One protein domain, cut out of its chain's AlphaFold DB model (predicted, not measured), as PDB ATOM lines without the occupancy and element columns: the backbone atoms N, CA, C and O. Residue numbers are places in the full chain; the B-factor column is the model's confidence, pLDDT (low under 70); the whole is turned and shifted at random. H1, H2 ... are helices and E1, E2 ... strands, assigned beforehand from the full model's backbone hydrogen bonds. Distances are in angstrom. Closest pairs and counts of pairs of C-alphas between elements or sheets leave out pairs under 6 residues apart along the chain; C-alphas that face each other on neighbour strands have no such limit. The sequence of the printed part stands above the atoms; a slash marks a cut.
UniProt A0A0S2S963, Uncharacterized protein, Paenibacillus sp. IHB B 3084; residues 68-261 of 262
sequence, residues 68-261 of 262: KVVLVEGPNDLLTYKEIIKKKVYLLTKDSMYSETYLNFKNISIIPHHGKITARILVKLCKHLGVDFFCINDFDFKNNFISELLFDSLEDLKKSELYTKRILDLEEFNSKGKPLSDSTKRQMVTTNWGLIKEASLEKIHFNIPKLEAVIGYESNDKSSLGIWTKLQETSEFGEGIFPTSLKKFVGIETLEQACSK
ATOM      1  N   LYS A  68     111.215 114.343 108.507       95.25
ATOM      2  CA  LYS A  68     112.520 114.296 107.839       95.25
ATOM      3  C   LYS A  68     113.669 114.444 108.831       95.25
ATOM      4  O   LYS A  68     113.548 115.146 109.833       95.25
ATOM      5  N   VAL A  69     114.816 113.845 108.525       96.25
ATOM      6  CA  VAL A  69     116.023 113.952 109.356       96.25
ATOM      7  C   VAL A  69     117.234 114.368 108.525       96.25
ATOM      8  O   VAL A  69     117.578 113.720 107.545       96.25
ATOM      9  N   VAL A  70     117.938 115.415 108.950       98.31
ATOM     10  CA  VAL A  70     119.272 115.744 108.438       98.31
ATOM     11  C   VAL A  70     120.311 115.176 109.402       98.31
ATOM     12  O   VAL A  70     120.387 115.585 110.560       98.31
ATOM     13  N   LEU A  71     121.106 114.220 108.936       97.00
ATOM     14  CA  LEU A  71     122.189 113.593 109.690       97.00
ATOM     15  C   LEU A  71     123.484 114.360 109.422       97.00
ATOM     16  O   LEU A  71     123.934 114.403 108.280       97.00
ATOM     17  N   VAL A  72     124.081 114.941 110.460       96.81
ATOM     18  CA  VAL A  72     125.295 115.766 110.356       96.81
ATOM     19  C   VAL A  72     126.426 115.230 111.226       96.81
ATOM     20  O   VAL A  72     126.171 114.534 112.210       96.81
ATOM     21  N   GLU A  73     127.678 115.558 110.911       91.81
ATOM     22  CA  GLU A  73     128.823 114.941 111.586       91.81
ATOM     23  C   GLU A  73     128.933 115.299 113.070       91.81
ATOM     24  O   GLU A  73     129.025 114.404 113.919       91.81
ATOM     25  N   GLY A  74     128.862 116.587 113.405       90.88
ATOM     26  CA  GLY A  74     128.974 117.045 114.780       90.88
ATOM     27  C   GLY A  74     128.074 118.227 115.146       90.88
ATOM     28  O   GLY A  74     127.247 118.695 114.360       90.88
ATOM     29  N   PRO A  75     128.217 118.736 116.383       91.06
ATOM     30  CA  PRO A  75     127.433 119.872 116.867       91.06
ATOM     31  C   PRO A  75     127.663 121.170 116.078       91.06
ATOM     32  O   PRO A  75     126.740 121.971 115.940       91.06
ATOM     33  N   ASN A  76     128.872 121.378 115.546       93.94
ATOM     34  CA  ASN A  76     129.197 122.556 114.737       93.94
ATOM     35  C   ASN A  76     128.496 122.523 113.371       93.94
ATOM     36  O   ASN A  76     128.025 123.561 112.904       93.94
ATOM     37  N   ASP A  77     128.359 121.344 112.764       95.56
ATOM     38  CA  ASP A  77     127.543 121.154 111.566       95.56
ATOM     39  C   ASP A  77     126.077 121.446 111.869       95.56
ATOM     40  O   ASP A  77     125.441 122.222 111.160       95.56
ATOM     41  N   LEU A  78     125.546 120.900 112.970       95.06
ATOM     42  CA  LEU A  78     124.165 121.157 113.382       95.06
ATOM     43  C   LEU A  78     123.894 122.656 113.510       95.06
ATOM     44  O   LEU A  78     122.899 123.145 112.975       95.06
ATOM     45  N   LEU A  79     124.778 123.376 114.206       95.56
ATOM     46  CA  LEU A  79     124.694 124.826 114.361       95.56
ATOM     47  C   LEU A  79     124.700 125.526 112.999       95.56
ATOM     48  O   LEU A  79     123.821 126.342 112.723       95.56
ATOM     49  N   THR A  80     125.663 125.172 112.147       96.81
ATOM     50  CA  THR A  80     125.850 125.779 110.828       96.81
ATOM     51  C   THR A  80     124.631 125.602 109.939       96.81
ATOM     52  O   THR A  80     124.059 126.582 109.468       96.81
ATOM     53  N   TYR A  81     124.188 124.365 109.740       97.94
ATOM     54  CA  TYR A  81     123.086 124.073 108.834       97.94
ATOM     55  C   TYR A  81     121.755 124.621 109.340       97.94
ATOM     56  O   TYR A  81     120.970 125.141 108.544       97.94
ATOM     57  N   LYS A  82     121.520 124.590 110.658       97.00
ATOM     58  CA  LYS A  82     120.343 125.231 111.255       97.00
ATOM     59  C   LYS A  82     120.320 126.734 110.963       97.00
ATOM     60  O   LYS A  82     119.284 127.254 110.553       97.00
ATOM     61  N   GLU A  83     121.448 127.417 111.142       96.62
ATOM     62  CA  GLU A  83     121.534 128.863 110.932       96.62
ATOM     63  C   GLU A  83     121.431 129.244 109.449       96.62
ATOM     64  O   GLU A  83     120.734 130.200 109.110       96.62
ATOM     65  N   ILE A  84     122.043 128.468 108.545       97.12
ATOM     66  CA  ILE A  84     121.912 128.675 107.094       97.12
ATOM     67  C   ILE A  84     120.445 128.572 106.662       97.12
ATOM     68  O   ILE A  84     119.958 129.441 105.935       97.12
ATOM     69  N   ILE A  85     119.732 127.535 107.118       97.44
ATOM     70  CA  ILE A  85     118.312 127.331 106.800       97.44
ATOM     71  C   ILE A  85     117.486 128.509 107.310       97.44
ATOM     72  O   ILE A  85     116.750 129.114 106.533       97.44
ATOM     73  N   LYS A  86     117.658 128.887 108.582       96.25
ATOM     74  CA  LYS A  86     116.974 130.037 109.182       96.25
ATOM     75  C   LYS A  86     117.215 131.317 108.381       96.25
ATOM     76  O   LYS A  86     116.257 131.994 108.012       96.25
ATOM     77  N   LYS A  87     118.474 131.638 108.059       95.62
ATOM     78  CA  LYS A  87     118.823 132.826 107.267       95.62
ATOM     79  C   LYS A  87     118.163 132.806 105.891       95.62
ATOM     80  O   LYS A  87     117.582 133.811 105.492       95.62
ATOM     81  N   LYS A  88     118.203 131.674 105.181       95.19
ATOM     82  CA  LYS A  88     117.552 131.540 103.868       95.19
ATOM     83  C   LYS A  88     116.036 131.721 103.964       95.19
ATOM     84  O   LYS A  88     115.479 132.469 103.171       95.19
ATOM     85  N   VAL A  89     115.381 131.120 104.957       96.31
ATOM     86  CA  VAL A  89     113.934 131.294 105.176       96.31
ATOM     87  C   VAL A  89     113.603 132.752 105.490       96.31
ATOM     88  O   VAL A  89     112.726 133.319 104.847       96.31
ATOM     89  N   TYR A  90     114.340 133.392 106.401       95.06
ATOM     90  CA  TYR A  90     114.136 134.804 106.730       95.06
ATOM     91  C   TYR A  90     114.314 135.717 105.513       95.06
ATOM     92  O   TYR A  90     113.543 136.654 105.317       95.06
ATOM     93  N   LEU A  91     115.312 135.450 104.666       93.62
ATOM     94  CA  LEU A  91     115.530 136.237 103.454       93.62
ATOM     95  C   LEU A  91     114.331 136.178 102.502       93.62
ATOM     96  O   LEU A  91     114.042 137.204 101.883       93.62
ATOM     97  N   LEU A  92     113.642 135.037 102.434       94.00
ATOM     98  CA  LEU A  92     112.472 134.818 101.583       94.00
ATOM     99  C   LEU A  92     111.188 135.392 102.181       94.00
ATOM    100  O   LEU A  92     110.432 136.049 101.475       94.00
ATOM    101  N   THR A  93     110.944 135.173 103.473       94.31
ATOM    102  CA  THR A  93     109.655 135.512 104.097       94.31
ATOM    103  C   THR A  93     109.645 136.866 104.795       94.31
ATOM    104  O   THR A  93     108.578 137.414 105.048       94.31
ATOM    105  N   LYS A  94     110.822 137.392 105.159       94.69
ATOM    106  CA  LYS A  94     111.006 138.536 106.075       94.69
ATOM    107  C   LYS A  94     110.335 138.360 107.445       94.69
ATOM    108  O   LYS A  94     110.258 139.316 108.216       94.69
ATOM    109  N   ASP A  95     109.923 137.140 107.784       95.00
ATOM    110  CA  ASP A  95     109.307 136.786 109.059       95.00
ATOM    111  C   ASP A  95     110.326 136.058 109.943       95.00
ATOM    112  O   ASP A  95     110.710 134.910 109.697       95.00
ATOM    113  N   SER A  96     110.768 136.756 110.991       94.38
ATOM    114  CA  SER A  96     111.717 136.230 111.971       94.38
ATOM    115  C   SER A  96     111.158 135.008 112.708       94.38
ATOM    116  O   SER A  96     111.843 133.991 112.813       94.38
ATOM    117  N   MET A  97     109.898 135.056 113.152       94.50
ATOM    118  CA  MET A  97     109.287 133.979 113.932       94.50
ATOM    119  C   MET A  97     109.101 132.721 113.083       94.50
ATOM    120  O   MET A  97     109.412 131.617 113.540       94.50
ATOM    121  N   TYR A  98     108.659 132.883 111.834       94.38
ATOM    122  CA  TYR A  98     108.577 131.770 110.893       94.38
ATOM    123  C   TYR A  98     109.960 131.171 110.617       94.38
ATOM    124  O   TYR A  98     110.116 129.955 110.654       94.38
ATOM    125  N   SER A  99     110.992 132.000 110.422       95.94
ATOM    126  CA  SER A  99     112.354 131.507 110.172       95.94
ATOM    127  C   SER A  99     112.942 130.710 111.343       95.94
ATOM    128  O   SER A  99     113.585 129.684 111.125       95.94
ATOM    129  N   GLU A 100     112.669 131.129 112.583       94.25
ATOM    130  CA  GLU A 100     113.119 130.453 113.809       94.25
ATOM    131  C   GLU A 100     112.409 129.116 114.039       94.25
ATOM    132  O   GLU A 100     112.994 128.161 114.555       94.25
ATOM    133  N   THR A 101     111.137 129.038 113.651       94.31
ATOM    134  CA  THR A 101     110.289 127.862 113.876       94.31
ATOM    135  C   THR A 101     110.184 126.949 112.658       94.31
ATOM    136  O   THR A 101     109.618 125.867 112.774       94.31
ATOM    137  N   TYR A 102     110.782 127.321 111.521       96.31
ATOM    138  CA  TYR A 102     110.626 126.643 110.233       96.31
ATOM    139  C   TYR A 102     110.887 125.135 110.290       96.31
ATOM    140  O   TYR A 102     110.059 124.347 109.842       96.31
ATOM    141  N   LEU A 103     112.016 124.717 110.873       95.19
ATOM    142  CA  LEU A 103     112.360 123.296 110.987       95.19
ATOM    143  C   LEU A 103     111.348 122.529 111.847       95.19
ATOM    144  O   LEU A 103     110.985 121.412 111.499       95.19
ATOM    145  N   ASN A 104     110.848 123.140 112.924       91.00
ATOM    146  CA  ASN A 104     109.812 122.530 113.759       91.00
ATOM    147  C   ASN A 104     108.483 122.441 113.000       91.00
ATOM    148  O   ASN A 104     107.820 121.411 113.047       91.00
ATOM    149  N   PHE A 105     108.118 123.500 112.274       89.50
ATOM    150  CA  PHE A 105     106.906 123.559 111.460       89.50
ATOM    151  C   PHE A 105     106.907 122.493 110.358       89.50
ATOM    152  O   PHE A 105     105.910 121.810 110.152       89.50
ATOM    153  N   LYS A 106     108.053 122.296 109.697       91.44
ATOM    154  CA  LYS A 106     108.266 121.244 108.691       91.44
ATOM    155  C   LYS A 106     108.596 119.870 109.290       91.44
ATOM    156  O   LYS A 106     108.932 118.957 108.545       91.44
ATOM    157  N   ASN A 107     108.552 119.735 110.617       93.00
ATOM    158  CA  ASN A 107     108.905 118.527 111.363       93.00
ATOM    159  C   ASN A 107     110.229 117.873 110.889       93.00
ATOM    160  O   ASN A 107     110.304 116.670 110.610       93.00
ATOM    161  N   ILE A 108     111.275 118.697 110.761       95.81
ATOM    162  CA  ILE A 108     112.623 118.305 110.340       95.81
ATOM    163  C   ILE A 108     113.575 118.381 111.534       95.81
ATOM    164  O   ILE A 108     113.818 119.458 112.080       95.81
ATOM    165  N   SER A 109     114.192 117.255 111.888       95.06
ATOM    166  CA  SER A 109     115.253 117.223 112.901       95.06
ATOM    167  C   SER A 109     116.639 117.231 112.264       95.06
ATOM    168  O   SER A 109     116.897 116.479 111.331       95.06
ATOM    169  N   ILE A 110     117.566 118.020 112.813       96.62
ATOM    170  CA  ILE A 110     119.001 117.915 112.508       96.62
ATOM    171  C   ILE A 110     119.678 117.167 113.658       96.62
ATOM    172  O   ILE A 110     119.522 117.549 114.822       96.62
ATOM    173  N   ILE A 111     120.398 116.091 113.347       93.56
ATOM    174  CA  ILE A 111     120.919 115.142 114.333       93.56
ATOM    175  C   ILE A 111     122.420 114.925 114.118       93.56
ATOM    176  O   ILE A 111     122.810 114.462 113.043       93.56
ATOM    177  N   PRO A 112     123.267 115.206 115.129       92.12
ATOM    178  CA  PRO A 112     124.682 114.893 115.059       92.12
ATOM    179  C   PRO A 112     124.893 113.387 115.259       92.12
ATOM    180  O   PRO A 112     124.403 112.803 116.229       92.12
ATOM    181  N   HIS A 113     125.623 112.753 114.344       89.00
ATOM    182  CA  HIS A 113     125.892 111.313 114.386       89.00
ATOM    183  C   HIS A 113     127.272 110.965 114.964       89.00
ATOM    184  O   HIS A 113     127.518 109.808 115.291       89.00
ATOM    185  N   HIS A 114     128.171 111.938 115.140       87.56
ATOM    186  CA  HIS A 114     129.478 111.749 115.784       87.56
ATOM    187  C   HIS A 114     130.367 110.707 115.083       87.56
ATOM    188  O   HIS A 114     131.056 109.914 115.725       87.56
ATOM    189  N   GLY A 115     130.344 110.716 113.748       84.94
ATOM    190  CA  GLY A 115     131.190 109.867 112.909       84.94
ATOM    191  C   GLY A 115     130.428 109.052 111.864       84.94
ATOM    192  O   GLY A 115     129.279 108.649 112.052       84.94
ATOM    193  N   LYS A 116     131.099 108.798 110.740       88.38
ATOM    194  CA  LYS A 116     130.523 108.178 109.533       88.38
ATOM    195  C   LYS A 116     130.023 106.747 109.748       88.38
ATOM    196  O   LYS A 116     129.080 106.320 109.089       88.38
ATOM    197  N   ILE A 117     130.616 106.005 110.684       83.69
ATOM    198  CA  ILE A 117     130.149 104.654 111.040       83.69
ATOM    199  C   ILE A 117     128.750 104.735 111.662       83.69
ATOM    200  O   ILE A 117     127.839 104.050 111.203       83.69
ATOM    201  N   THR A 118     128.554 105.624 112.639       83.06
ATOM    202  CA  THR A 118     127.240 105.888 113.237       83.06
ATOM    203  C   THR A 118     126.242 106.389 112.204       83.06
ATOM    204  O   THR A 118     125.096 105.957 112.211       83.06
ATOM    205  N   ALA A 119     126.671 107.263 111.284       89.31
ATOM    206  CA  ALA A 119     125.808 107.773 110.221       89.31
ATOM    207  C   ALA A 119     125.186 106.635 109.404       89.31
ATOM    208  O   ALA A 119     123.980 106.637 109.183       89.31
ATOM    209  N   ARG A 120     125.980 105.622 109.027       88.00
ATOM    210  CA  ARG A 120     125.486 104.439 108.300       88.00
ATOM    211  C   ARG A 120     124.409 103.691 109.086       88.00
ATOM    212  O   ARG A 120     123.407 103.283 108.508       88.00
ATOM    213  N   ILE A 121     124.594 103.545 110.396       83.19
ATOM    214  CA  ILE A 121     123.608 102.903 111.275       83.19
ATOM    215  C   ILE A 121     122.311 103.721 111.309       83.19
ATOM    216  O   ILE A 121     121.228 103.168 111.133       83.19
ATOM    217  N   LEU A 122     122.411 105.041 111.482       85.88
ATOM    218  CA  LEU A 122     121.241 105.921 111.512       85.88
ATOM    219  C   LEU A 122     120.514 105.966 110.165       85.88
ATOM    220  O   LEU A 122     119.291 106.019 110.153       85.88
ATOM    221  N   VAL A 123     121.228 105.878 109.040       89.62
ATOM    222  CA  VAL A 123     120.608 105.751 107.713       89.62
ATOM    223  C   VAL A 123     119.774 104.477 107.619       89.62
ATOM    224  O   VAL A 123     118.615 104.544 107.215       89.62
ATOM    225  N   LYS A 124     120.328 103.326 108.022       82.38
ATOM    226  CA  LYS A 124     119.579 102.059 108.049       82.38
ATOM    227  C   LYS A 124     118.335 102.158 108.923       82.38
ATOM    228  O   LYS A 124     117.265 101.720 108.513       82.38
ATOM    229  N   LEU A 125     118.463 102.785 110.090       80.50
ATOM    230  CA  LEU A 125     117.339 103.026 110.987       80.50
ATOM    231  C   LEU A 125     116.275 103.924 110.337       80.50
ATOM    232  O   LEU A 125     115.100 103.580 110.369       80.50
ATOM    233  N   CYS A 126     116.657 105.035 109.703       86.62
ATOM    234  CA  CYS A 126     115.716 105.898 108.985       86.62
ATOM    235  C   CYS A 126     114.970 105.131 107.883       86.62
ATOM    236  O   CYS A 126     113.750 105.252 107.788       86.62
ATOM    237  N   LYS A 127     115.673 104.297 107.103       84.31
ATOM    238  CA  LYS A 127     115.053 103.420 106.095       84.31
ATOM    239  C   LYS A 127     114.054 102.452 106.730       84.31
ATOM    240  O   LYS A 127     112.912 102.394 106.291       84.31
ATOM    241  N   HIS A 128     114.459 101.760 107.795       77.44
ATOM    242  CA  HIS A 128     113.602 100.826 108.528       77.44
ATOM    243  C   HIS A 128     112.326 101.497 109.058       77.44
ATOM    244  O   HIS A 128     111.232 100.952 108.946       77.44
ATOM    245  N   LEU A 129     112.450 102.718 109.578       77.00
ATOM    246  CA  LEU A 129     111.332 103.491 110.121       77.00
ATOM    247  C   LEU A 129     110.474 104.193 109.053       77.00
ATOM    248  O   LEU A 129     109.452 104.795 109.397       77.00
ATOM    249  N   GLY A 130     110.883 104.170 107.780       79.69
ATOM    250  CA  GLY A 130     110.236 104.949 106.721       79.69
ATOM    251  C   GLY A 130     110.317 106.462 106.965       79.69
ATOM    252  O   GLY A 130     109.364 107.196 106.696       79.69
ATOM    253  N   VAL A 131     111.422 106.935 107.546       87.94
ATOM    254  CA  VAL A 131     111.704 108.357 107.787       87.94
ATOM    255  C   VAL A 131     112.640 108.853 106.691       87.94
ATOM    256  O   VAL A 131     113.714 108.286 106.477       87.94
ATOM    257  N   ASP A 132     112.248 109.916 105.986       94.56
ATOM    258  CA  ASP A 132     113.094 110.476 104.935       94.56
ATOM    259  C   ASP A 132     114.317 111.177 105.546       94.56
ATOM    260  O   ASP A 132     114.233 111.805 106.604       94.56
ATOM    261  N   PHE A 133     115.476 111.049 104.907       97.25
ATOM    262  CA  PHE A 133     116.740 111.498 105.481       97.25
ATOM    263  C   PHE A 133     117.670 112.136 104.451       97.25
ATOM    264  O   PHE A 133     117.592 111.847 103.258       97.25
ATOM    265  N   PHE A 134     118.590 112.965 104.942       98.50
ATOM    266  CA  PHE A 134     119.682 113.542 104.166       98.50
ATOM    267  C   PHE A 134     120.960 113.579 105.008       98.50
ATOM    268  O   PHE A 134     120.934 114.010 106.157       98.50
ATOM    269  N   CYS A 135     122.080 113.122 104.462       97.75
ATOM    270  CA  CYS A 135     123.365 113.053 105.150       97.75
ATOM    271  C   CYS A 135     124.272 114.214 104.755       97.75
ATOM    272  O   CYS A 135     124.383 114.563 103.584       97.75
ATOM    273  N   ILE A 136     124.984 114.765 105.729       98.25
ATOM    274  CA  ILE A 136     125.984 115.802 105.525       98.25
ATOM    275  C   ILE A 136     127.220 115.438 106.329       98.25
ATOM    276  O   ILE A 136     127.141 115.257 107.541       98.25
ATOM    277  N   ASN A 137     128.346 115.271 105.650       97.12
ATOM    278  CA  ASN A 137     129.595 114.830 106.266       97.12
ATOM    279  C   ASN A 137     130.774 115.604 105.683       97.12
ATOM    280  O   ASN A 137     130.695 116.101 104.562       97.12
ATOM    281  N   ASP A 138     131.895 115.650 106.388       95.88
ATOM    282  CA  ASP A 138     133.129 116.127 105.774       95.88
ATOM    283  C   ASP A 138     133.669 115.066 104.809       95.88
ATOM    284  O   ASP A 138     133.549 113.861 105.047       95.88
ATOM    285  N   PHE A 139     134.238 115.473 103.671       95.06
ATOM    286  CA  PHE A 139     134.853 114.503 102.760       95.06
ATOM    287  C   PHE A 139     136.196 114.005 103.301       95.06
ATOM    288  O   PHE A 139     136.573 112.860 103.049       95.06
ATOM    289  N   ASP A 140     136.886 114.854 104.066       92.38
ATOM    290  CA  ASP A 140     138.251 114.674 104.568       92.38
ATOM    291  C   ASP A 140     139.322 114.528 103.470       92.38
ATOM    292  O   ASP A 140     140.445 114.110 103.745       92.38
ATOM    293  N   PHE A 141     138.991 114.892 102.229       94.00
ATOM    294  CA  PHE A 141     139.946 115.022 101.132       94.00
ATOM    295  C   PHE A 141     139.776 116.374 100.457       94.00
ATOM    296  O   PHE A 141     138.652 116.834 100.254       94.00
ATOM    297  N   LYS A 142     140.885 117.005 100.067       91.00
ATOM    298  CA  LYS A 142     140.844 118.276  99.322       91.00
ATOM    299  C   LYS A 142     140.323 118.087  97.903       91.00
ATOM    300  O   LYS A 142     139.597 118.933  97.388       91.00
ATOM    301  N   ASN A 143     140.703 116.979  97.277       91.31
ATOM    302  CA  ASN A 143     140.324 116.676  95.905       91.31
ATOM    303  C   ASN A 143     138.948 116.016  95.886       91.31
ATOM    304  O   ASN A 143     138.731 115.027  96.579       91.31
ATOM    305  N   ASN A 144     138.037 116.519  95.055       93.44
ATOM    306  CA  ASN A 144     136.720 115.916  94.894       93.44
ATOM    307  C   ASN A 144     136.782 114.715  93.936       93.44
ATOM    308  O   ASN A 144     136.953 114.892  92.732       93.44
ATOM    309  N   PHE A 145     136.603 113.508  94.474       94.56
ATOM    310  CA  PHE A 145     136.476 112.258  93.710       94.56
ATOM    311  C   PHE A 145     135.237 111.450  94.131       94.56
ATOM    312  O   PHE A 145     135.201 110.230  94.008       94.56
ATOM    313  N   ILE A 146     134.201 112.121  94.649       94.12
ATOM    314  CA  ILE A 146     132.986 111.470  95.174       94.12
ATOM    315  C   ILE A 146     132.299 110.605  94.111       94.12
ATOM    316  O   ILE A 146     131.885 109.484  94.405       94.12
ATOM    317  N   SER A 147     132.213 111.094  92.871       92.44
ATOM    318  CA  SER A 147     131.596 110.372  91.748       92.44
ATOM    319  C   SER A 147     132.323 109.077  91.384       92.44
ATOM    320  O   SER A 147     131.728 108.191  90.776       92.44
ATOM    321  N   GLU A 148     133.589 108.936  91.778       93.06
ATOM    322  CA  GLU A 148     134.379 107.728  91.547       93.06
ATOM    323  C   GLU A 148     134.115 106.638  92.593       93.06
ATOM    324  O   GLU A 148     134.573 105.515  92.425       93.06
ATOM    325  N   LEU A 149     133.379 106.937  93.671       93.62
ATOM    326  CA  LEU A 149     133.079 106.001  94.760       93.62
ATOM    327  C   LEU A 149     131.784 105.204  94.525       93.62
ATOM    328  O   LEU A 149     131.145 104.757  95.473       93.62
ATOM    329  N   LEU A 150     131.382 105.009  93.272       92.75
ATOM    330  CA  LEU A 150     130.170 104.280  92.893       92.75
ATOM    331  C   LEU A 150     130.463 102.800  92.615       92.75
ATOM    332  O   LEU A 150     130.288 102.317  91.500       92.75
ATOM    333  N   PHE A 151     130.931 102.080  93.637       93.50
ATOM    334  CA  PHE A 151     131.189 100.638  93.550       93.50
ATOM    335  C   PHE A 151     130.105  99.827  94.255       93.50
ATOM    336  O   PHE A 151     129.628 100.219  95.324       93.50
ATOM    337  N   ASP A 152     129.773  98.661  93.699       90.38
ATOM    338  CA  ASP A 152     128.776  97.766  94.282       90.38
ATOM    339  C   ASP A 152     129.298  96.938  95.450       90.38
ATOM    340  O   ASP A 152     128.562  96.722  96.415       90.38
ATOM    341  N   SER A 153     130.566  96.531  95.391       93.38
ATOM    342  CA  SER A 153     131.211  95.708  96.409       93.38
ATOM    343  C   SER A 153     132.496  96.341  96.943       93.38
ATOM    344  O   SER A 153     133.140  97.178  96.298       93.38
ATOM    345  N   LEU A 154     132.899  95.906  98.139       92.44
ATOM    346  CA  LEU A 154     134.179  96.302  98.719       92.44
ATOM    347  C   LEU A 154     135.352  95.710  97.922       92.44
ATOM    348  O   LEU A 154     136.408  96.341  97.843       92.44
ATOM    349  N   GLU A 155     135.200  94.516  97.336       95.00
ATOM    350  CA  GLU A 155     136.219  93.946  96.454       95.00
ATOM    351  C   GLU A 155     136.479  94.827  95.231       95.00
ATOM    352  O   GLU A 155     137.643  95.046  94.888       95.00
ATOM    353  N   ASP A 156     135.430  95.360  94.604       95.38
ATOM    354  CA  ASP A 156     135.564  96.214  93.420       95.38
ATOM    355  C   ASP A 156     136.235  97.542  93.769       95.38
ATOM    356  O   ASP A 156     137.194  97.941  93.101       95.38
ATOM    357  N   LEU A 157     135.833  98.164  94.886       95.56
ATOM    358  CA  LEU A 157     136.520  99.347  95.409       95.56
ATOM    359  C   LEU A 157     138.012  99.060  95.609       95.56
ATOM    360  O   LEU A 157     138.856  99.840  95.171       95.56
ATOM    361  N   LYS A 158     138.360  97.933  96.243       94.56
ATOM    362  CA  LYS A 158     139.757  97.576  96.541       94.56
ATOM    363  C   LYS A 158     140.596  97.297  95.294       94.56
ATOM    364  O   LYS A 158     141.814  97.464  95.356       94.56
ATOM    365  N   LYS A 159     139.970  96.892  94.186       95.19
ATOM    366  CA  LYS A 159     140.621  96.679  92.881       95.19
ATOM    367  C   LYS A 159     140.724  97.957  92.042       95.19
ATOM    368  O   LYS A 159     141.484  97.973  91.077       95.19
ATOM    369  N   SER A 160     139.986  99.010  92.393       95.50
ATOM    370  CA  SER A 160     139.961 100.263  91.636       95.50
ATOM    371  C   SER A 160     141.333 100.939  91.546       95.50
ATOM    372  O   SER A 160     142.197 100.795  92.420       95.50
ATOM    373  N   GLU A 161     141.529 101.736  90.496       94.50
ATOM    374  CA  GLU A 161     142.730 102.561  90.342       94.50
ATOM    375  C   GLU A 161     142.860 103.602  91.463       94.50
ATOM    376  O   GLU A 161     143.969 103.840  91.950       94.50
ATOM    377  N   LEU A 162     141.728 104.156  91.921       93.00
ATOM    378  CA  LEU A 162     141.674 105.062  93.066       93.00
ATOM    379  C   LEU A 162     142.325 104.421  94.293       93.00
ATOM    380  O   LEU A 162     143.223 104.998  94.902       93.00
ATOM    381  N   TYR A 163     141.893 103.206  94.631       93.06
ATOM    382  CA  TYR A 163     142.367 102.512  95.816       93.06
ATOM    383  C   TYR A 163     143.796 102.002  95.625       93.06
ATOM    384  O   TYR A 163     144.594 102.090  96.545       93.06
ATOM    385  N   THR A 164     144.160 101.458  94.464       91.88
ATOM    386  CA  THR A 164     145.456 100.777  94.278       91.88
ATOM    387  C   THR A 164     146.620 101.716  93.971       91.88
ATOM    388  O   THR A 164     147.689 101.514  94.545       91.88
ATOM    389  N   LYS A 165     146.418 102.727  93.116       91.88
ATOM    390  CA  LYS A 165     147.486 103.599  92.601       91.88
ATOM    391  C   LYS A 165     147.338 105.037  93.082       91.88
ATOM    392  O   LYS A 165     148.196 105.515  93.814       91.88
ATOM    393  N   ARG A 166     146.223 105.696  92.748       92.19
ATOM    394  CA  ARG A 166     146.038 107.138  92.996       92.19
ATOM    395  C   ARG A 166     146.017 107.509  94.474       92.19
ATOM    396  O   ARG A 166     146.311 108.647  94.808       92.19
ATOM    397  N   ILE A 167     145.715 106.567  95.371       90.50
ATOM    398  CA  ILE A 167     145.798 106.797  96.820       90.50
ATOM    399  C   ILE A 167     147.195 107.269  97.266       90.50
ATOM    400  O   ILE A 167     147.308 108.001  98.250       90.50
ATOM    401  N   LEU A 168     148.243 106.853  96.546       88.06
ATOM    402  CA  LEU A 168     149.631 107.221  96.821       88.06
ATOM    403  C   LEU A 168     149.880 108.706  96.521       88.06
ATOM    404  O   LEU A 168     150.646 109.347  97.234       88.06
ATOM    405  N   ASP A 169     149.161 109.253  95.538       89.25
ATOM    406  CA  ASP A 169     149.278 110.641  95.079       89.25
ATOM    407  C   ASP A 169     148.407 111.618  95.893       89.25
ATOM    408  O   ASP A 169     148.492 112.832  95.720       89.25
ATOM    409  N   LEU A 170     147.542 111.116  96.786       87.62
ATOM    410  CA  LEU A 170     146.704 111.964  97.638       87.62
ATOM    411  C   LEU A 170     147.530 112.561  98.787       87.62
ATOM    412  O   LEU A 170     147.925 111.854  99.720       87.62
ATOM    413  N   GLU A 171     147.752 113.873  98.744       86.44
ATOM    414  CA  GLU A 171     148.459 114.632  99.780       86.44
ATOM    415  C   GLU A 171     147.513 115.108 100.891       86.44
ATOM    416  O   GLU A 171     147.063 116.255 100.921       86.44
ATOM    417  N   GLU A 172     147.238 114.217 101.842       88.81
ATOM    418  CA  GLU A 172     146.424 114.526 103.019       88.81
ATOM    419  C   GLU A 172     147.247 114.526 104.306       88.81
ATOM    420  O   GLU A 172     148.171 113.726 104.484       88.81
ATOM    421  N   PHE A 173     146.891 115.421 105.228       85.88
ATOM    422  CA  PHE A 173     147.626 115.669 106.465       85.88
ATOM    423  C   PHE A 173     146.714 115.515 107.681       85.88
ATOM    424  O   PHE A 173     145.544 115.884 107.652       85.88
ATOM    425  N   ASN A 174     147.258 115.009 108.787       84.38
ATOM    426  CA  ASN A 174     146.544 115.020 110.062       84.38
ATOM    427  C   ASN A 174     146.512 116.427 110.689       84.38
ATOM    428  O   ASN A 174     147.183 117.354 110.237       84.38
ATOM    429  N   SER A 175     145.802 116.565 111.811       78.00
ATOM    430  CA  SER A 175     145.696 117.817 112.579       78.00
ATOM    431  C   SER A 175     147.030 118.391 113.078       78.00
ATOM    432  O   SER A 175     147.084 119.550 113.475       78.00
ATOM    433  N   LYS A 176     148.115 117.605 113.060       82.50
ATOM    434  CA  LYS A 176     149.477 118.036 113.418       82.50
ATOM    435  C   LYS A 176     150.325 118.391 112.188       82.50
ATOM    436  O   LYS A 176     151.533 118.553 112.327       82.50
ATOM    437  N   GLY A 177     149.726 118.444 110.996       83.12
ATOM    438  CA  GLY A 177     150.416 118.741 109.741       83.12
ATOM    439  C   GLY A 177     151.339 117.625 109.250       83.12
ATOM    440  O   GLY A 177     152.223 117.884 108.439       83.12
ATOM    441  N   LYS A 178     151.182 116.384 109.737       88.19
ATOM    442  CA  LYS A 178     151.964 115.237 109.244       88.19
ATOM    443  C   LYS A 178     151.202 114.502 108.139       88.19
ATOM    444  O   LYS A 178     149.995 114.309 108.316       88.19
ATOM    445  N   PRO A 179     151.877 114.038 107.071       90.81
ATOM    446  CA  PRO A 179     151.243 113.237 106.029       90.81
ATOM    447  C   PRO A 179     150.538 112.005 106.603       90.81
ATOM    448  O   PRO A 179     151.065 111.333 107.498       90.81
ATOM    449  N   LEU A 180     149.344 111.715 106.097       91.81
ATOM    450  CA  LEU A 180     148.618 110.494 106.427       91.81
ATOM    451  C   LEU A 180     149.263 109.283 105.753       91.81
ATOM    452  O   LEU A 180     149.746 109.362 104.625       91.81
ATOM    453  N   SER A 181     149.229 108.141 106.441       92.81
ATOM    454  CA  SER A 181     149.657 106.869 105.856       92.81
ATOM    455  C   SER A 181     148.667 106.404 104.787       92.81
ATOM    456  O   SER A 181     147.466 106.660 104.901       92.81
ATOM    457  N   ASP A 182     149.131 105.641 103.798       92.25
ATOM    458  CA  ASP A 182     148.249 105.107 102.752       92.25
ATOM    459  C   ASP A 182     147.160 104.195 103.322       92.25
ATOM    460  O   ASP A 182     146.035 104.187 102.829       92.25
ATOM    461  N   SER A 183     147.460 103.467 104.403       92.00
ATOM    462  CA  SER A 183     146.461 102.672 105.124       92.00
ATOM    463  C   SER A 183     145.340 103.549 105.682       92.00
ATOM    464  O   SER A 183     144.169 103.189 105.585       92.00
ATOM    465  N   THR A 184     145.681 104.715 106.238       93.06
ATOM    466  CA  THR A 184     144.700 105.675 106.758       93.06
ATOM    467  C   THR A 184     143.862 106.262 105.625       93.06
ATOM    468  O   THR A 184     142.638 106.264 105.717       93.06
ATOM    469  N   LYS A 185     144.492 106.676 104.517       94.44
ATOM    470  CA  LYS A 185     143.771 107.198 103.343       94.44
ATOM    471  C   LYS A 185     142.801 106.154 102.775       94.44
ATOM    472  O   LYS A 185     141.639 106.457 102.523       94.44
ATOM    473  N   ARG A 186     143.238 104.895 102.644       94.75
ATOM    474  CA  ARG A 186     142.395 103.759 102.225       94.75
ATOM    475  C   ARG A 186     141.201 103.543 103.157       94.75
ATOM    476  O   ARG A 186     140.091 103.291 102.685       94.75
ATOM    477  N   GLN A 187     141.405 103.662 104.468       93.12
ATOM    478  CA  GLN A 187     140.325 103.570 105.452       93.12
ATOM    479  C   GLN A 187     139.312 104.712 105.289       93.12
ATOM    480  O   GLN A 187     138.108 104.460 105.317       93.12
ATOM    481  N   MET A 188     139.775 105.943 105.065       94.25
ATOM    482  CA  MET A 188     138.909 107.099 104.808       94.25
ATOM    483  C   MET A 188     138.095 106.915 103.519       94.25
ATOM    484  O   MET A 188     136.876 107.069 103.549       94.25
ATOM    485  N   VAL A 189     138.730 106.470 102.425       96.00
ATOM    486  CA  VAL A 189     138.042 106.125 101.165       96.00
ATOM    487  C   VAL A 189     136.977 105.052 101.393       96.00
ATOM    488  O   VAL A 189     135.834 105.223 100.980       96.00
ATOM    489  N   THR A 190     137.323 103.973 102.101       95.50
ATOM    490  CA  THR A 190     136.381 102.887 102.421       95.50
ATOM    491  C   THR A 190     135.201 103.390 103.251       95.50
ATOM    492  O   THR A 190     134.067 102.966 103.046       95.50
ATOM    493  N   THR A 191     135.458 104.309 104.181       94.06
ATOM    494  CA  THR A 191     134.431 104.888 105.053       94.06
ATOM    495  C   THR A 191     133.470 105.774 104.259       94.06
ATOM    496  O   THR A 191     132.257 105.615 104.393       94.06
ATOM    497  N   ASN A 192     133.991 106.649 103.391       96.25
ATOM    498  CA  ASN A 192     133.177 107.497 102.515       96.25
ATOM    499  C   ASN A 192     132.361 106.656 101.523       96.25
ATOM    500  O   ASN A 192     131.161 106.874 101.390       96.25
ATOM    501  N   TRP A 193     132.977 105.648 100.891       96.75
ATOM    502  CA  TRP A 193     132.275 104.692 100.029       96.75
ATOM    503  C   TRP A 193     131.148 103.976 100.778       96.75
ATOM    504  O   TRP A 193     130.018 103.940 100.301       96.75
ATOM    505  N   GLY A 194     131.423 103.449 101.975       94.25
ATOM    506  CA  GLY A 194     130.426 102.731 102.766       94.25
ATOM    507  C   GLY A 194     129.243 103.609 103.172       94.25
ATOM    508  O   GLY A 194     128.123 103.110 103.283       94.25
ATOM    509  N   LEU A 195     129.474 104.907 103.379       94.88
ATOM    510  CA  LEU A 195     128.413 105.878 103.627       94.88
ATOM    511  C   LEU A 195     127.614 106.190 102.355       94.88
ATOM    512  O   LEU A 195     126.391 106.191 102.415       94.88
ATOM    513  N   ILE A 196     128.271 106.382 101.205       96.00
ATOM    514  CA  ILE A 196     127.601 106.598  99.910       96.00
ATOM    515  C   ILE A 196     126.758 105.382  99.518       96.00
ATOM    516  O   ILE A 196     125.612 105.547  99.110       96.00
ATOM    517  N   LYS A 197     127.290 104.165  99.668       94.38
ATOM    518  CA  LYS A 197     126.568 102.923  99.358       94.38
ATOM    519  C   LYS A 197     125.310 102.779 100.215       94.38
ATOM    520  O   LYS A 197     124.300 102.281  99.733       94.38
ATOM    521  N   GLU A 198     125.367 103.240 101.463       92.44
ATOM    522  CA  GLU A 198     124.233 103.200 102.381       92.44
ATOM    523  C   GLU A 198     123.232 104.340 102.121       92.44
ATOM    524  O   GLU A 198     122.034 104.094 102.040       92.44
ATOM    525  N   ALA A 199     123.683 105.583 101.954       94.12
ATOM    526  CA  ALA A 199     122.805 106.747 101.808       94.12
ATOM    527  C   ALA A 199     122.279 106.967 100.380       94.12
ATOM    528  O   ALA A 199     121.172 107.479 100.232       94.12
ATOM    529  N   SER A 200     123.026 106.548  99.352       93.06
ATOM    530  CA  SER A 200     122.977 107.012  97.950       93.06
ATOM    531  C   SER A 200     123.506 108.441  97.744       93.06
ATOM    532  O   SER A 200     123.442 109.272  98.648       93.06
ATOM    533  N   LEU A 201     124.007 108.743  96.535       92.69
ATOM    534  CA  LEU A 201     124.514 110.081  96.184       92.69
ATOM    535  C   LEU A 201     123.439 111.175  96.212       92.69
ATOM    536  O   LEU A 201     123.756 112.338  96.424       92.69
ATOM    537  N   GLU A 202     122.172 110.817  96.012       93.88
ATOM    538  CA  GLU A 202     121.068 111.782  95.988       93.88
ATOM    539  C   GLU A 202     120.718 112.308  97.384       93.88
ATOM    540  O   GLU A 202     120.205 113.421  97.516       93.88
ATOM    541  N   LYS A 203     121.013 111.521  98.427       96.44
ATOM    542  CA  LYS A 203     120.700 111.835  99.828       96.44
ATOM    543  C   LYS A 203     121.935 112.176 100.657       96.44
ATOM    544  O   LYS A 203     121.873 112.108 101.883       96.44
ATOM    545  N   ILE A 204     123.060 112.513 100.029       97.06
ATOM    546  CA  ILE A 204     124.281 112.897 100.740       97.06
ATOM    547  C   ILE A 204     124.941 114.129 100.130       97.06
ATOM    548  O   ILE A 204     125.056 114.270  98.915       97.06
ATOM    549  N   HIS A 205     125.425 115.006 100.999       97.69
ATOM    550  CA  HIS A 205     126.345 116.081 100.672       97.69
ATOM    551  C   HIS A 205     127.643 115.897 101.455       97.69
ATOM    552  O   HIS A 205     127.627 115.516 102.628       97.69
ATOM    553  N   PHE A 206     128.766 116.193 100.804       97.56
ATOM    554  CA  PHE A 206     130.052 116.276 101.470       97.56
ATOM    555  C   PHE A 206     130.566 117.713 101.462       97.56
ATOM    556  O   PHE A 206     130.696 118.300 100.386       97.56
ATOM    557  N   ASN A 207     130.934 118.240 102.631       96.94
ATOM    558  CA  ASN A 207     131.737 119.457 102.702       96.94
ATOM    559  C   ASN A 207     133.148 119.110 102.212       96.94
ATOM    560  O   ASN A 207     133.752 118.159 102.712       96.94
ATOM    561  N   ILE A 208     133.695 119.863 101.257       95.12
ATOM    562  CA  ILE A 208     135.017 119.569 100.686       95.12
ATOM    563  C   ILE A 208     136.010 120.688 101.027       95.12
ATOM    564  O   ILE A 208     135.796 121.829 100.618       95.12
ATOM    565  N   PRO A 209     137.123 120.384 101.722       92.81
ATOM    566  CA  PRO A 209     137.406 119.112 102.399       92.81
ATOM    567  C   PRO A 209     136.576 118.889 103.672       92.81
ATOM    568  O   PRO A 209     136.392 117.742 104.075       92.81
ATOM    569  N   LYS A 210     136.134 119.975 104.317       93.62
ATOM    570  CA  LYS A 210     135.475 119.976 105.629       93.62
ATOM    571  C   LYS A 210     134.630 121.228 105.843       93.62
ATOM    572  O   LYS A 210     134.844 122.223 105.139       93.62
ATOM    573  N   LEU A 211     133.745 121.207 106.838       94.38
ATOM    574  CA  LEU A 211     132.853 122.312 107.195       94.38
ATOM    575  C   LEU A 211     133.592 123.646 107.325       94.38
ATOM    576  O   LEU A 211     133.194 124.636 106.716       94.38
ATOM    577  N   GLU A 212     134.681 123.688 108.099       92.25
ATOM    578  CA  GLU A 212     135.361 124.953 108.387       92.25
ATOM    579  C   GLU A 212     135.923 125.591 107.112       92.25
ATOM    580  O   GLU A 212     135.874 126.808 106.952       92.25
ATOM    581  N   ALA A 213     136.388 124.776 106.162       91.75
ATOM    582  CA  ALA A 213     136.902 125.271 104.893       91.75
ATOM    583  C   ALA A 213     135.789 125.881 104.028       91.75
ATOM    584  O   ALA A 213     135.970 126.968 103.482       91.75
ATOM    585  N   VAL A 214     134.628 125.223 103.939       93.00
ATOM    586  CA  VAL A 214     133.521 125.693 103.086       93.00
ATOM    587  C   VAL A 214     132.833 126.949 103.630       93.00
ATOM    588  O   VAL A 214     132.258 127.705 102.851       93.00
ATOM    589  N   ILE A 215     132.929 127.217 104.938       92.50
ATOM    590  CA  ILE A 215     132.441 128.468 105.551       92.50
ATOM    591  C   ILE A 215     133.537 129.539 105.713       92.50
ATOM    592  O   ILE A 215     133.275 130.618 106.245       92.50
ATOM    593  N   GLY A 216     134.773 129.260 105.281       90.19
ATOM    594  CA  GLY A 216     135.901 130.192 105.390       90.19
ATOM    595  C   GLY A 216     136.357 130.458 106.830       90.19
ATOM    596  O   GLY A 216     136.747 131.580 107.158       90.19
ATOM    597  N   TYR A 217     136.263 129.456 107.705       90.19
ATOM    598  CA  TYR A 217     136.777 129.492 109.070       90.19
ATOM    599  C   TYR A 217     138.184 128.878 109.126       90.19
ATOM    600  O   TYR A 217     138.362 127.664 109.096       90.19
ATOM    601  N   GLU A 218     139.207 129.730 109.191       83.06
ATOM    602  CA  GLU A 218     140.611 129.305 109.075       83.06
ATOM    603  C   GLU A 218     141.226 128.808 110.395       83.06
ATOM    604  O   GLU A 218     142.294 128.191 110.387       83.06
ATOM    605  N   SER A 219     140.575 129.060 111.537       81.62
ATOM    606  CA  SER A 219     141.092 128.616 112.835       81.62
ATOM    607  C   SER A 219     140.968 127.101 113.000       81.62
ATOM    608  O   SER A 219     139.986 126.474 112.605       81.62
ATOM    609  N   ASN A 220     141.958 126.504 113.664       75.69
ATOM    610  CA  ASN A 220     141.983 125.074 113.981       75.69
ATOM    611  C   ASN A 220     141.333 124.735 115.337       75.69
ATOM    612  O   ASN A 220     141.345 123.574 115.743       75.69
ATOM    613  N   ASP A 221     140.793 125.721 116.055       77.31
ATOM    614  CA  ASP A 221     140.273 125.563 117.424       77.31
ATOM    615  C   ASP A 221     138.864 124.934 117.508       77.31
ATOM    616  O   ASP A 221     138.382 124.668 118.611       77.31
ATOM    617  N   LYS A 222     138.206 124.678 116.364       78.50
ATOM    618  CA  LYS A 222     136.819 124.178 116.260       78.50
ATOM    619  C   LYS A 222     135.813 124.974 117.112       78.50
ATOM    620  O   LYS A 222     134.796 124.423 117.544       78.50
ATOM    621  N   SER A 223     136.082 126.257 117.360       90.12
ATOM    622  CA  SER A 223     135.275 127.103 118.235       90.12
ATOM    623  C   SER A 223     133.871 127.301 117.674       90.12
ATOM    624  O   SER A 223     133.684 127.950 116.643       90.12
ATOM    625  N   SER A 224     132.857 126.811 118.391       88.44
ATOM    626  CA  SER A 224     131.453 127.015 118.014       88.44
ATOM    627  C   SER A 224     131.087 128.500 117.951       88.44
ATOM    628  O   SER A 224     130.316 128.900 117.085       88.44
ATOM    629  N   LEU A 225     131.673 129.332 118.823       90.62
ATOM    630  CA  LEU A 225     131.479 130.784 118.785       90.62
ATOM    631  C   LEU A 225     132.148 131.407 117.554       90.62
ATOM    632  O   LEU A 225     131.560 132.277 116.922       90.62
ATOM    633  N   GLY A 226     133.354 130.958 117.195       91.94
ATOM    634  CA  GLY A 226     134.049 131.437 115.999       91.94
ATOM    635  C   GLY A 226     133.282 131.104 114.719       91.94
ATOM    636  O   GLY A 226     133.068 131.979 113.881       91.94
ATOM    637  N   ILE A 227     132.793 129.867 114.621       92.25
ATOM    638  CA  ILE A 227     131.917 129.413 113.536       92.25
ATOM    639  C   ILE A 227     130.638 130.251 113.500       92.25
ATOM    640  O   ILE A 227     130.281 130.771 112.447       92.25
ATOM    641  N   TRP A 228     129.981 130.457 114.644       93.12
ATOM    642  CA  TRP A 228     128.782 131.290 114.732       93.12
ATOM    643  C   TRP A 228     129.015 132.709 114.206       93.12
ATOM    644  O   TRP A 228     128.256 133.180 113.361       93.12
ATOM    645  N   THR A 229     130.079 133.378 114.656       92.38
ATOM    646  CA  THR A 229     130.438 134.723 114.188       92.38
ATOM    647  C   THR A 229     130.642 134.740 112.676       92.38
ATOM    648  O   THR A 229     130.071 135.590 111.992       92.38
ATOM    649  N   LYS A 230     131.358 133.748 112.129       92.75
ATOM    650  CA  LYS A 230     131.590 133.649 110.686       92.75
ATOM    651  C   LYS A 230     130.296 133.480 109.890       92.75
ATOM    652  O   LYS A 230     130.122 134.087 108.833       92.75
ATOM    653  N   LEU A 231     129.355 132.696 110.413       93.12
ATOM    654  CA  LEU A 231     128.034 132.541 109.807       93.12
ATOM    655  C   LEU A 231     127.249 133.845 109.828       93.12
ATOM    656  O   LEU A 231     126.551 134.128 108.858       93.12
ATOM    657  N   GLN A 232     127.361 134.653 110.888       92.50
ATOM    658  CA  GLN A 232     126.693 135.954 110.961       92.50
ATOM    659  C   GLN A 232     127.223 136.940 109.915       92.50
ATOM    660  O   GLN A 232     126.417 137.614 109.277       92.50
ATOM    661  N   GLU A 233     128.535 136.940 109.673       91.25
ATOM    662  CA  GLU A 233     129.203 137.747 108.638       91.25
ATOM    663  C   GLU A 233     128.885 137.292 107.204       91.25
ATOM    664  O   GLU A 233     129.023 138.067 106.259       91.25
ATOM    665  N   THR A 234     128.456 136.041 107.029       89.00
ATOM    666  CA  THR A 234     128.162 135.467 105.713       89.00
ATOM    667  C   THR A 234     126.725 135.780 105.292       89.00
ATOM    668  O   THR A 234     125.760 135.435 105.986       89.00
ATOM    669  N   SER A 235     126.578 136.442 104.142       79.75
ATOM    670  CA  SER A 235     125.281 136.813 103.559       79.75
ATOM    671  C   SER A 235     124.754 135.792 102.552       79.75
ATOM    672  O   SER A 235     123.542 135.628 102.430       79.75
ATOM    673  N   GLU A 236     125.645 135.090 101.849       86.12
ATOM    674  CA  GLU A 236     125.293 134.135 100.800       86.12
ATOM    675  C   GLU A 236     125.999 132.795 101.002       86.12
ATOM    676  O   GLU A 236     127.178 132.732 101.340       86.12
ATOM    677  N   PHE A 237     125.258 131.712 100.766       91.50
ATOM    678  CA  PHE A 237     125.734 130.337 100.888       91.50
ATOM    679  C   PHE A 237     125.565 129.639  99.541       91.50
ATOM    680  O   PHE A 237     124.426 129.480  99.082       91.50
ATOM    681  N   GLY A 238     126.688 129.267  98.924       92.00
ATOM    682  CA  GLY A 238     126.739 128.591  97.627       92.00
ATOM    683  C   GLY A 238     126.577 127.068  97.708       92.00
ATOM    684  O   GLY A 238     126.452 126.491  98.789       92.00
ATOM    685  N   GLU A 239     126.643 126.411  96.548       93.81
ATOM    686  CA  GLU A 239     126.440 124.956  96.394       93.81
ATOM    687  C   GLU A 239     127.444 124.092  97.179       93.81
ATOM    688  O   GLU A 239     127.150 122.946  97.500       93.81
ATOM    689  N   GLY A 240     128.618 124.633  97.527       93.88
ATOM    690  CA  GLY A 240     129.641 123.914  98.295       93.88
ATOM    691  C   GLY A 240     129.299 123.672  99.771       93.88
ATOM    692  O   GLY A 240     129.973 122.866 100.401       93.88
ATOM    693  N   ILE A 241     128.287 124.364 100.308       95.56
ATOM    694  CA  ILE A 241     127.784 124.187 101.682       95.56
ATOM    695  C   ILE A 241     126.274 123.940 101.703       95.56
ATOM    696  O   ILE A 241     125.776 123.231 102.561       95.56
ATOM    697  N   PHE A 242     125.506 124.531 100.785       96.44
ATOM    698  CA  PHE A 242     124.053 124.393 100.778       96.44
ATOM    699  C   PHE A 242     123.557 124.018  99.382       96.44
ATOM    700  O   PHE A 242     123.001 124.871  98.682       96.44
ATOM    701  N   PRO A 243     123.791 122.764  98.952       95.75
ATOM    702  CA  PRO A 243     123.506 122.342  97.592       95.75
ATOM    703  C   PRO A 243     122.007 122.313  97.297       95.75
ATOM    704  O   PRO A 243     121.168 122.175  98.195       95.75
ATOM    705  N   THR A 244     121.668 122.343  96.011       95.38
ATOM    706  CA  THR A 244     120.279 122.265  95.536       95.38
ATOM    707  C   THR A 244     119.546 121.016  96.057       95.38
ATOM    708  O   THR A 244     118.370 121.097  96.412       95.38
ATOM    709  N   SER A 245     120.230 119.876  96.198       96.06
ATOM    710  CA  SER A 245     119.643 118.648  96.764       96.06
ATOM    711  C   SER A 245     119.192 118.827  98.218       96.06
ATOM    712  O   SER A 245     118.061 118.475  98.559       96.06
ATOM    713  N   LEU A 246     120.021 119.456  99.058       97.25
ATOM    714  CA  LEU A 246     119.670 119.779 100.441       97.25
ATOM    715  C   LEU A 246     118.536 120.806 100.491       97.25
ATOM    716  O   LEU A 246     117.581 120.641 101.246       97.25
ATOM    717  N   LYS A 247     118.611 121.844  99.656       95.88
ATOM    718  CA  LYS A 247     117.591 122.893  99.548       95.88
ATOM    719  C   LYS A 247     116.207 122.327  99.218       95.88
ATOM    720  O   LYS A 247     115.220 122.719  99.846       95.88
ATOM    721  N   LYS A 248     116.144 121.389  98.268       96.31
ATOM    722  CA  LYS A 248     114.929 120.644  97.919       96.31
ATOM    723  C   LYS A 248     114.469 119.768  99.080       96.31
ATOM    724  O   LYS A 248     113.296 119.807  99.445       96.31
ATOM    725  N   PHE A 249     115.388 119.031  99.704       97.56
ATOM    726  CA  PHE A 249     115.080 118.152 100.832       97.56
ATOM    727  C   PHE A 249     114.409 118.904 101.989       97.56
ATOM    728  O   PHE A 249     113.360 118.473 102.478       97.56
ATOM    729  N   VAL A 250     114.954 120.061 102.383       97.00
ATOM    730  CA  VAL A 250     114.404 120.866 103.487       97.00
ATOM    731  C   VAL A 250     113.192 121.718 103.095       97.00
ATOM    732  O   VAL A 250     112.600 122.344 103.965       97.00
ATOM    733  N   GLY A 251     112.802 121.737 101.815       95.06
ATOM    734  CA  GLY A 251     111.611 122.449 101.336       95.06
ATOM    735  C   GLY A 251     111.792 123.953 101.099       95.06
ATOM    736  O   GLY A 251     110.800 124.667 100.953       95.06
ATOM    737  N   ILE A 252     113.032 124.454 101.034       94.44
ATOM    738  CA  ILE A 252     113.297 125.872 100.731       94.44
ATOM    739  C   ILE A 252     112.973 126.185  99.268       94.44
ATOM    740  O   ILE A 252     112.439 127.248  98.984       94.44
ATOM    741  N   GLU A 253     113.248 125.267  98.340       92.00
ATOM    742  CA  GLU A 253     112.912 125.455  96.919       92.00
ATOM    743  C   GLU A 253     111.403 125.685  96.712       92.00
ATOM    744  O   GLU A 253     111.002 126.606  96.003       92.00
ATOM    745  N   THR A 254     110.555 124.908  97.392       90.12
ATOM    746  CA  THR A 254     109.097 125.096  97.362       90.12
ATOM    747  C   THR A 254     108.693 126.462  97.919       90.12
ATOM    748  O   THR A 254     107.824 127.129  97.361       90.12
ATOM    749  N   LEU A 255     109.346 126.906  98.998       90.44
ATOM    750  CA  LEU A 255     109.097 128.215  99.599       90.44
ATOM    751  C   LEU A 255     109.470 129.360  98.645       90.44
ATOM    752  O   LEU A 255     108.704 130.308  98.499       90.44
ATOM    753  N   GLU A 256     110.599 129.260  97.945       90.44
ATOM    754  CA  GLU A 256     111.007 130.243  96.933       90.44
ATOM    755  C   GLU A 256     109.986 130.373  95.805       90.44
ATOM    756  O   GLU A 256     109.634 131.484  95.405       90.44
ATOM    757  N   GLN A 257     109.482 129.242  95.307       87.94
ATOM    758  CA  GLN A 257     108.459 129.222  94.264       87.94
ATOM    759  C   GLN A 257     107.147 129.855  94.736       87.94
ATOM    760  O   GLN A 257     106.471 130.510  93.943       87.94
ATOM    761  N   ALA A 258     106.781 129.673  96.007       85.12
ATOM    762  CA  ALA A 258     105.598 130.293  96.593       85.12
ATOM    763  C   ALA A 258     105.762 131.816  96.735       85.12
ATOM    764  O   ALA A 258     104.878 132.564  96.324       85.12
ATOM    765  N   CYS A 259     106.908 132.281  97.240       82.56
ATOM    766  CA  CYS A 259     107.197 133.709  97.407       82.56
ATOM    767  C   CYS A 259     107.388 134.449  96.073       82.56
ATOM    768  O   CYS A 259     107.077 135.627  95.989       82.56
ATOM    769  N   SER A 260     107.858 133.771  95.020       75.69
ATOM    770  CA  SER A 260     108.041 134.379  93.688       75.69
ATOM    771  C   SER A 260     106.729 134.606  92.923       75.69
ATOM    772  O   SER A 260     106.736 135.239  91.870       75.69
ATOM    773  N   LYS A 261     105.611 134.043  93.403       61.28
ATOM    774  CA  LYS A 261     104.271 134.195  92.809       61.28
ATOM    775  C   LYS A 261     103.450 135.328  93.444       61.28
ATOM    776  O   LYS A 261     102.309 135.523  93.026       61.28
TER     777      LYS A 261
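AT A GLANCE: This is residues 68 to 261 of the 262 residues of an uncharacterized protein of Paenibacillus sp. IHB B 3084 (UniProt A0A0S2S963). A sheet of four parallel strands makes the core, with H3 and part of H7 over one face and H1 over the other. H7 reaches past the sheet and has the short helices H4, H5 and H6 near it as a side lobe, while H2, H9 and H11 pack on H1. The printed part has 194 residues, with eleven named helices and four named strands in the order E1 H1 H2 E2 H3 E3 H4 H5 H6 H7 E4 H8 H9 H10 H11; the sheet's order is E2 E1 E3 E4, and the class is mixed. It is compact, with a radius of gyration of the C-alphas of 17.7 A and spans of 53 by 39 by 27 A.

HOW THE PARTS SIT: E1, residues 68 to 72, is an inner strand. H1, residues 75 to 93, is the hub and lies over E1 at a height over the sheet of 10.8 A. Its residues 86 to 93 touch H2, residues 96 to 105, at a steep tilt of 59 degrees; the closest C-alphas, of Lys 86 and Ser 99, are 4.9 A apart. E2, residues 108 to 112, is parallel to E1, with N 70 and O 109 within hydrogen-bond range at 2.8 A; E1, H1, H2, E2 form a strand-helix-strand unit, parallel neighbour strands with helices between, its crossover right-handed. H3, residues 116 to 129, is on the opposite face from H1, making three layers, helices on both faces. E3, residues 132 to 138, is parallel to E1, with N 71 and O 134 at 2.8 A; E2, H3, E3 are a split unit with E1 between the strands, also right-handed. H4, residues 154 to 159, and H5, residues 161 to 164, are close to but not clearly touching H7, residues 182 to 199. H6, residues 166 to 169, touches H7, with the closest C-alphas, of Leu 168 and Asp 182, 6.4 A apart. H7 touches H3 with residues 191 to 199 at a shallow tilt of 13 degrees; the closest C-alphas, of Arg 120 and Leu 195, are 5.7 A apart. E4, residues 204 to 207, is parallel to E3, with N 205 and O 135 at 2.8 A; E3, H4 to H7, E4 form another strand-helix-strand unit. H8, residues 211 to 214, and H10, residues 244 to 249, only graze the sheet. H9, residues 224 to 233, and H11, residues 252 to 259, touch H1 at shallow tilts of 23 and 14 degrees; the closest C-alphas are Asn 76 and Ser 224, 6.0 A, and Leu 92 and Glu 256, 6.7 A. Every O i to N i+4 pair is within range in H1, H3, H4, H7, H9, H10 and H11, and 4 of 6 in H2; H5, H6 and H8 are too short for one.

IN THESE COORDINATES: E1 begins at C-alpha 68 (112.520, 114.296, 107.839), and H11 ends at C-alpha 259 (107.197, 133.709, 97.407). H1 is 26.9 A long, H7 25.5 A and E3 20.8 A.

THE WHOLE: The farthest C-alphas, of Ser 181 and Lys 261, are 54.6 A apart. The printed part has no cut; the links E3 to H4 and H6 to H7 are long. Residue 261 alone is under 70 in pLDDT.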